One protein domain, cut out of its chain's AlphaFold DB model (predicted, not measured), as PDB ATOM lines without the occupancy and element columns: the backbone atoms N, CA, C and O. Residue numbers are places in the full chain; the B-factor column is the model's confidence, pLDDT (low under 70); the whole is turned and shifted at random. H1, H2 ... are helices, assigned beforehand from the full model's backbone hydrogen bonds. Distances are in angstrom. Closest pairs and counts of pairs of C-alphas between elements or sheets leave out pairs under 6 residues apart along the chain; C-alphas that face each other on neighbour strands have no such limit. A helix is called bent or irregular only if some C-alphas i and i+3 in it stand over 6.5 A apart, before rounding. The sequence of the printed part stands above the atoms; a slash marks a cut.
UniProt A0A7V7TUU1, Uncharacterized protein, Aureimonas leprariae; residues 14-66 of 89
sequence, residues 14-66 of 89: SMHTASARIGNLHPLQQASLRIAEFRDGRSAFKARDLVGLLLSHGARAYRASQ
ATOM      1  N   SER A  14     133.935 113.379 134.584       46.97
ATOM      2  CA  SER A  14     132.528 113.662 134.890       46.97
ATOM      3  C   SER A  14     131.702 114.066 133.658       46.97
ATOM      4  O   SER A  14     130.496 113.822 133.600       46.97
ATOM      5  N   MET A  15     132.351 114.596 132.616       47.53
ATOM      6  CA  MET A  15     131.699 114.954 131.349       47.53
ATOM      7  C   MET A  15     131.286 113.724 130.519       47.53
ATOM      8  O   MET A  15     130.348 113.804 129.722       47.53
ATOM      9  N   HIS A  16     131.958 112.576 130.683       45.22
ATOM     10  CA  HIS A  16     131.721 111.409 129.825       45.22
ATOM     11  C   HIS A  16     130.405 110.687 130.163       45.22
ATOM     12  O   HIS A  16     129.681 110.259 129.263       45.22
ATOM     13  N   THR A  17     130.024 110.642 131.441       43.75
ATOM     14  CA  THR A  17     128.757 110.038 131.894       43.75
ATOM     15  C   THR A  17     127.541 110.927 131.613       43.75
ATOM     16  O   THR A  17     126.468 110.404 131.304       43.75
ATOM     17  N   ALA A  18     127.697 112.258 131.613       49.88
ATOM     18  CA  ALA A  18     126.661 113.185 131.141       49.88
ATOM     19  C   ALA A  18     126.446 113.070 129.619       49.88
ATOM     20  O   ALA A  18     125.307 113.021 129.153       49.88
ATOM     21  N   SER A  19     127.530 112.926 128.846       50.94
ATOM     22  CA  SER A  19     127.480 112.727 127.390       50.94
ATOM     23  C   SER A  19     126.732 111.445 126.986       50.94
ATOM     24  O   SER A  19     125.979 111.444 126.010       50.94
ATOM     25  N   ALA A  20     126.846 110.372 127.777       51.16
ATOM     26  CA  ALA A  20     126.159 109.104 127.519       51.16
ATOM     27  C   ALA A  20     124.621 109.196 127.630       51.16
ATOM     28  O   ALA A  20     123.916 108.520 126.884       51.16
ATOM     29  N   ARG A  21     124.075 110.063 128.500       53.31
ATOM     30  CA  ARG A  21     122.616 110.311 128.586       53.31
ATOM     31  C   ARG A  21     122.104 111.230 127.478       53.31
ATOM     32  O   ARG A  21     120.938 111.159 127.104       53.31
ATOM     33  N   ILE A  22     122.985 112.070 126.942       54.84
ATOM     34  CA  ILE A  22     122.680 112.983 125.842       54.84
ATOM     35  C   ILE A  22     122.519 112.199 124.534       54.84
ATOM     36  O   ILE A  22     121.645 112.551 123.755       54.84
ATOM     37  N   GLY A  23     123.233 111.086 124.323       59.09
ATOM     38  CA  GLY A  23     123.209 110.299 123.077       59.09
ATOM     39  C   GLY A  23     121.831 109.841 122.557       59.09
ATOM     40  O   GLY A  23     121.681 109.695 121.347       59.09
ATOM     41  N   ASN A  24     120.821 109.693 123.426       67.25
ATOM     42  CA  ASN A  24     119.453 109.290 123.047       67.25
ATOM     43  C   ASN A  24     118.454 110.458 122.930       67.25
ATOM     44  O   ASN A  24     117.279 110.239 122.640       67.25
ATOM     45  N   LEU A  25     118.885 111.695 123.183       76.00
ATOM     46  CA  LEU A  25     118.036 112.880 123.070       76.00
ATOM     47  C   LEU A  25     118.034 113.410 121.637       76.00
ATOM     48  O   LEU A  25     119.053 113.397 120.947       76.00
ATOM     49  N   HIS A  26     116.889 113.937 121.203       84.56
ATOM     50  CA  HIS A  26     116.787 114.587 119.902       84.56
ATOM     51  C   HIS A  26     117.800 115.749 119.823       84.56
ATOM     52  O   HIS A  26     117.888 116.515 120.786       84.56
ATOM     53  N   PRO A  27     118.524 115.962 118.707       79.19
ATOM     54  CA  PRO A  27     119.569 116.993 118.614       79.19
ATOM     55  C   PRO A  27     119.110 118.395 119.036       79.19
ATOM     56  O   PRO A  27     119.864 119.154 119.641       79.19
ATOM     57  N   LEU A  28     117.840 118.725 118.780       81.06
ATOM     58  CA  LEU A  28     117.234 119.981 119.227       81.06
ATOM     59  C   LEU A  28     117.100 120.032 120.757       81.06
ATOM     60  O   LEU A  28     117.478 121.025 121.365       81.06
ATOM     61  N   GLN A  29     116.649 118.947 121.391       84.06
ATOM     62  CA  GLN A  29     116.555 118.857 122.852       84.06
ATOM     63  C   GLN A  29     117.940 118.928 123.504       84.06
ATOM     64  O   GLN A  29     118.117 119.644 124.486       84.06
ATOM     65  N   GLN A  30     118.936 118.249 122.923       82.31
ATOM     66  CA  GLN A  30     120.329 118.349 123.367       82.31
ATOM     67  C   GLN A  30     120.830 119.800 123.305       82.31
ATOM     68  O   GLN A  30     121.457 120.284 124.246       82.31
ATOM     69  N   ALA A  31     120.534 120.513 122.212       79.12
ATOM     70  CA  ALA A  31     120.899 121.916 122.060       79.12
ATOM     71  C   ALA A  31     120.168 122.815 123.070       79.12
ATOM     72  O   ALA A  31     120.803 123.673 123.676       79.12
ATOM     73  N   SER A  32     118.869 122.600 123.306       82.00
ATOM     74  CA  SER A  32     118.094 123.345 124.305       82.00
ATOM     75  C   SER A  32     118.654 123.184 125.717       82.00
ATOM     76  O   SER A  32     118.751 124.176 126.434       82.00
ATOM     77  N   LEU A  33     119.059 121.969 126.105       82.81
ATOM     78  CA  LEU A  33     119.680 121.714 127.409       82.81
ATOM     79  C   LEU A  33     121.018 122.446 127.546       82.81
ATOM     80  O   LEU A  33     121.207 123.168 128.521       82.81
ATOM     81  N   ARG A  34     121.894 122.366 126.534       75.06
ATOM     82  CA  ARG A  34     123.154 123.131 126.525       75.06
ATOM     83  C   ARG A  34     122.914 124.641 126.604       75.06
ATOM     84  O   ARG A  34     123.640 125.342 127.296       75.06
ATOM     85  N   ILE A  35     121.869 125.146 125.941       75.94
ATOM     86  CA  ILE A  35     121.497 126.567 125.997       75.94
ATOM     87  C   ILE A  35     120.960 126.978 127.369       75.94
ATOM     88  O   ILE A  35     121.302 128.054 127.860       75.94
ATOM     89  N   ALA A  36     120.159 126.131 128.012       80.31
ATOM     90  CA  ALA A  36     119.691 126.372 129.372       80.31
ATOM     91  C   ALA A  36     120.863 126.426 130.368       80.31
ATOM     92  O   ALA A  36     120.904 127.322 131.209       80.31
ATOM     93  N   GLU A  37     121.853 125.541 130.217       72.69
ATOM     94  CA  GLU A  37     123.093 125.570 131.003       72.69
ATOM     95  C   GLU A  37     123.905 126.857 130.779       72.69
ATOM     96  O   GLU A  37     124.484 127.371 131.736       72.69
ATOM     97  N   PHE A  38     123.923 127.411 129.555       71.12
ATOM     98  CA  PHE A  38     124.562 128.709 129.283       71.12
ATOM     99  C   PHE A  38     123.880 129.865 130.030       71.12
ATOM    100  O   PHE A  38     124.564 130.755 130.529       71.12
ATOM    101  N   ARG A  39     122.542 129.875 130.113       68.88
ATOM    102  CA  ARG A  39     121.787 130.962 130.764       68.88
ATOM    103  C   ARG A  39     122.025 131.018 132.271       68.88
ATOM    104  O   ARG A  39     122.049 132.100 132.846       68.88
ATOM    105  N   ASP A  40     122.199 129.863 132.896       68.44
ATOM    106  CA  ASP A  40     122.295 129.748 134.347       68.44
ATOM    107  C   ASP A  40     123.687 130.109 134.901       68.44
ATOM    108  O   ASP A  40     123.886 130.040 136.112       68.44
ATOM    109  N   GLY A  41     124.664 130.458 134.050       61.69
ATOM    110  CA  GLY A  41     126.021 130.871 134.454       61.69
ATOM    111  C   GLY A  41     126.838 129.789 135.177       61.69
ATOM    112  O   GLY A  41     127.960 130.038 135.609       61.69
ATOM    113  N   ARG A  42     126.271 128.582 135.314       60.88
ATOM    114  CA  ARG A  42     126.858 127.426 136.003       60.88
ATOM    115  C   ARG A  42     127.808 126.631 135.113       60.88
ATOM    116  O   ARG A  42     128.676 125.936 135.635       60.88
ATOM    117  N   SER A  43     127.677 126.737 133.789       59.69
ATOM    118  CA  SER A  43     128.698 126.244 132.872       59.69
ATOM    119  C   SER A  43     129.718 127.356 132.646       59.69
ATOM    120  O   SER A  43     129.400 128.432 132.140       59.69
ATOM    121  N   ALA A  44     130.967 127.116 133.048       59.84
ATOM    122  CA  ALA A  44     132.075 127.903 132.535       59.84
ATOM    123  C   ALA A  44     132.038 127.723 131.021       59.84
ATOM    124  O   ALA A  44     132.362 126.648 130.518       59.84
ATOM    125  N   PHE A  45     131.549 128.735 130.313       64.81
ATOM    126  CA  PHE A  45     131.498 128.748 128.867       64.81
ATOM    127  C   PHE A  45     132.924 128.554 128.359       64.81
ATOM    128  O   PHE A  45     133.753 129.466 128.395       64.81
ATOM    129  N   LYS A  46     133.247 127.313 127.987       73.19
ATOM    130  CA  LYS A  46     134.599 126.963 127.575       73.19
ATOM    131  C   LYS A  46     134.852 127.753 126.301       73.19
ATOM    132  O   LYS A  46     134.005 127.773 125.412       73.19
ATOM    133  N   ALA A  47     136.022 128.377 126.179       79.19
ATOM    134  CA  ALA A  47     136.377 129.152 124.985       79.19
ATOM    135  C   ALA A  47     136.117 128.370 123.676       79.19
ATOM    136  O   ALA A  47     135.721 128.944 122.668       79.19
ATOM    137  N   ARG A  48     136.246 127.038 123.718       79.19
ATOM    138  CA  ARG A  48     135.898 126.119 122.625       79.19
ATOM    139  C   ARG A  48     134.436 126.213 122.165       79.19
ATOM    140  O   ARG A  48     134.192 126.161 120.962       79.19
ATOM    141  N   ASP A  49     133.485 126.353 123.083       79.88
ATOM    142  CA  ASP A  49     132.058 126.437 122.762       79.88
ATOM    143  C   ASP A  49     131.718 127.796 122.138       79.88
ATOM    144  O   ASP A  49     130.978 127.849 121.153       79.88
ATOM    145  N   LEU A  50     132.348 128.880 122.618       82.12
ATOM    146  CA  LEU A  50     132.274 130.197 121.972       82.12
ATOM    147  C   LEU A  50     132.772 130.141 120.538       82.12
ATOM    148  O   LEU A  50     132.095 130.597 119.620       82.12
ATOM    149  N   VAL A  51     133.959 129.568 120.349       89.06
ATOM    150  CA  VAL A  51     134.577 129.433 119.032       89.06
ATOM    151  C   VAL A  51     133.677 128.608 118.114       89.06
ATOM    152  O   VAL A  51     133.451 129.007 116.975       89.06
ATOM    153  N   GLY A  52     133.096 127.513 118.609       88.06
ATOM    154  CA  GLY A  52     132.137 126.705 117.855       88.06
ATOM    155  C   GLY A  52     130.890 127.487 117.428       88.06
ATOM    156  O   GLY A  52     130.465 127.393 116.270       88.06
ATOM    157  N   LEU A  53     130.324 128.297 118.328       85.94
ATOM    158  CA  LEU A  53     129.174 129.155 118.037       85.94
ATOM    159  C   LEU A  53     129.524 130.222 116.997       85.94
ATOM    160  O   LEU A  53     128.809 130.363 116.004       85.94
ATOM    161  N   LEU A  54     130.634 130.935 117.186       91.94
ATOM    162  CA  LEU A  54     131.094 131.980 116.269       91.94
ATOM    163  C   LEU A  54     131.408 131.417 114.882       91.94
ATOM    164  O   LEU A  54     130.998 131.998 113.879       91.94
ATOM    165  N   LEU A  55     132.058 130.254 114.807       94.62
ATOM    166  CA  LEU A  55     132.339 129.576 113.543       94.62
ATOM    167  C   LEU A  55     131.044 129.175 112.827       94.62
ATOM    168  O   LEU A  55     130.895 129.405 111.626       94.62
ATOM    169  N   SER A  56     130.075 128.626 113.565       92.25
ATOM    170  CA  SER A  56     128.762 128.263 113.020       92.25
ATOM    171  C   SER A  56     128.002 129.487 112.509       92.25
ATOM    172  O   SER A  56     127.373 129.434 111.447       92.25
ATOM    173  N   HIS A  57     128.076 130.599 113.245       94.94
ATOM    174  CA  HIS A  57     127.478 131.872 112.864       94.94
ATOM    175  C   HIS A  57     128.130 132.447 111.602       94.94
ATOM    176  O   HIS A  57     127.419 132.748 110.645       94.94
ATOM    177  N   GLY A  58     129.463 132.507 111.543       96.75
ATOM    178  CA  GLY A  58     130.205 132.968 110.367       96.75
ATOM    179  C   GLY A  58     129.920 132.118 109.129       96.75
ATOM    180  O   GLY A  58     129.623 132.652 108.063       96.75
ATOM    181  N   ALA A  59     129.887 130.790 109.272       96.25
ATOM    182  CA  ALA A  59     129.529 129.888 108.179       96.25
ATOM    183  C   ALA A  59     128.093 130.119 107.676       96.25
ATOM    184  O   ALA A  59     127.826 130.022 106.477       96.25
ATOM    185  N   ARG A  60     127.149 130.430 108.575       94.56
ATOM    186  CA  ARG A  60     125.772 130.785 108.200       94.56
ATOM    187  C   ARG A  60     125.712 132.140 107.501       94.56
ATOM    188  O   ARG A  60     125.039 132.228 106.480       94.56
ATOM    189  N   ALA A  61     126.403 133.151 108.022       96.69
ATOM    190  CA  ALA A  61     126.475 134.474 107.414       96.69
ATOM    191  C   ALA A  61     127.060 134.394 105.999       96.69
ATOM    192  O   ALA A  61     126.463 134.926 105.071       96.69
ATOM    193  N   TYR A  62     128.132 133.616 105.813       94.88
ATOM    194  CA  TYR A  62     128.727 133.363 104.501       94.88
ATOM    195  C   TYR A  62     127.740 132.720 103.521       94.88
ATOM    196  O   TYR A  62     127.647 133.148 102.376       94.88
ATOM    197  N   ARG A  63     126.961 131.716 103.958       93.19
ATOM    198  CA  ARG A  63     125.908 131.114 103.118       93.19
ATOM    199  C   ARG A  63     124.799 132.108 102.776       93.19
ATOM    200  O   ARG A  63     124.306 132.078 101.658       93.19
ATOM    201  N   ALA A  64     124.415 132.971 103.716       92.12
ATOM    202  CA  ALA A  64     123.391 133.993 103.499       92.12
ATOM    203  C   ALA A  64     123.874 135.134 102.590       92.12
ATOM    204  O   ALA A  64     123.061 135.740 101.901       92.12
ATOM    205  N   SER A  65     125.182 135.411 102.570       95.19
ATOM    206  CA  SER A  65     125.786 136.406 101.680       95.19
ATOM    207  C   SER A  65     126.071 135.878 100.274       95.19
ATOM    208  O   SER A  65     126.487 136.659  99.421       95.19
ATOM    209  N   GLN A  66     125.898 134.576 100.012       93.75
ATOM    210  CA  GLN A  66     126.056 134.048  98.657       93.75
ATOM    211  C   GLN A  66     124.958 134.604  97.739       93.75
ATOM    212  O   GLN A  66     123.798 134.689  98.149       93.75
TER     213      GLN A  66
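This is residues 14 to 66 of the 89 residues of an uncharacterized protein of Aureimonas leprariae (UniProt A0A7V7TUU1). Three helices make an open zigzag with no packed core: the longest, H3, sticks out as a free arm, while H2 and H1 form a loose V at the other end, joined by a tight link at its closed end. H3 makes much of the length, and residues 40 to 46 lead to it from H2. The printed part has 53 residues with three named helices, in the order H1, H2, H3, and no named strand; the class is all helix. The whole is loose, with a radius of gyration of the C-alphas of 13.5 A, and elongated, with spans of 41 by 24 by 18 A.

The longest helix is H3, residues 47 to 64, and it touches no helix. Residues 46 to 66, of which 47 to 64 belong to H3, stand free: they have no C-alpha 8 or more residues away along the chain within 10 A. H2, residues 27 to 39, is apart from H3. H1, residues 14 to 22, is also apart from H3. H1 and H2 are close but not clearly touching, with 1 pair of C-alphas within 8 A; the closest C-alphas, those of Ile 22 and Gln 30, are 6.4 A apart. Their lines stand at a steep tilt of 42 degrees and they run opposite ways, with centres 14.1 A apart. In H2 and H3 every O i to N i+4 pair is within hydrogen-bond range; in H1 it is 3 of 5.

H3 runs from Ala 47, with its C-alpha at (136.377, 129.152, 124.985), to Ala 64, with its C-alpha at (123.391, 133.993, 103.499), a length of 25.6 A. H2 runs from Pro 27 to Arg 39, 18.6 A from first to last C-alpha. H1 begins at Ser 14, with its C-alpha at (132.528, 113.662, 134.890), and ends at Ile 22, 13.4 A away. H1 is neither bent nor irregular, but only just: C-alphas 14 and 17 are 6.0 A apart.

The two C-alphas farthest apart are those of Ser 14 and Gln 66, 42.1 A. Without the stretch that stands free, the body has 32 residues and spans 25 by 22 by 10 A. The link from H1 to H2 is tight, with 4 residues, and the link from H2 to H3 is short, with 7. The printed part has no cut. The mean pLDDT of the printed part is 75.6; residues 14 to 24 and 39 to 45 are under 70. The mean is 49 in H1, 78 in H2 and 90 in H3.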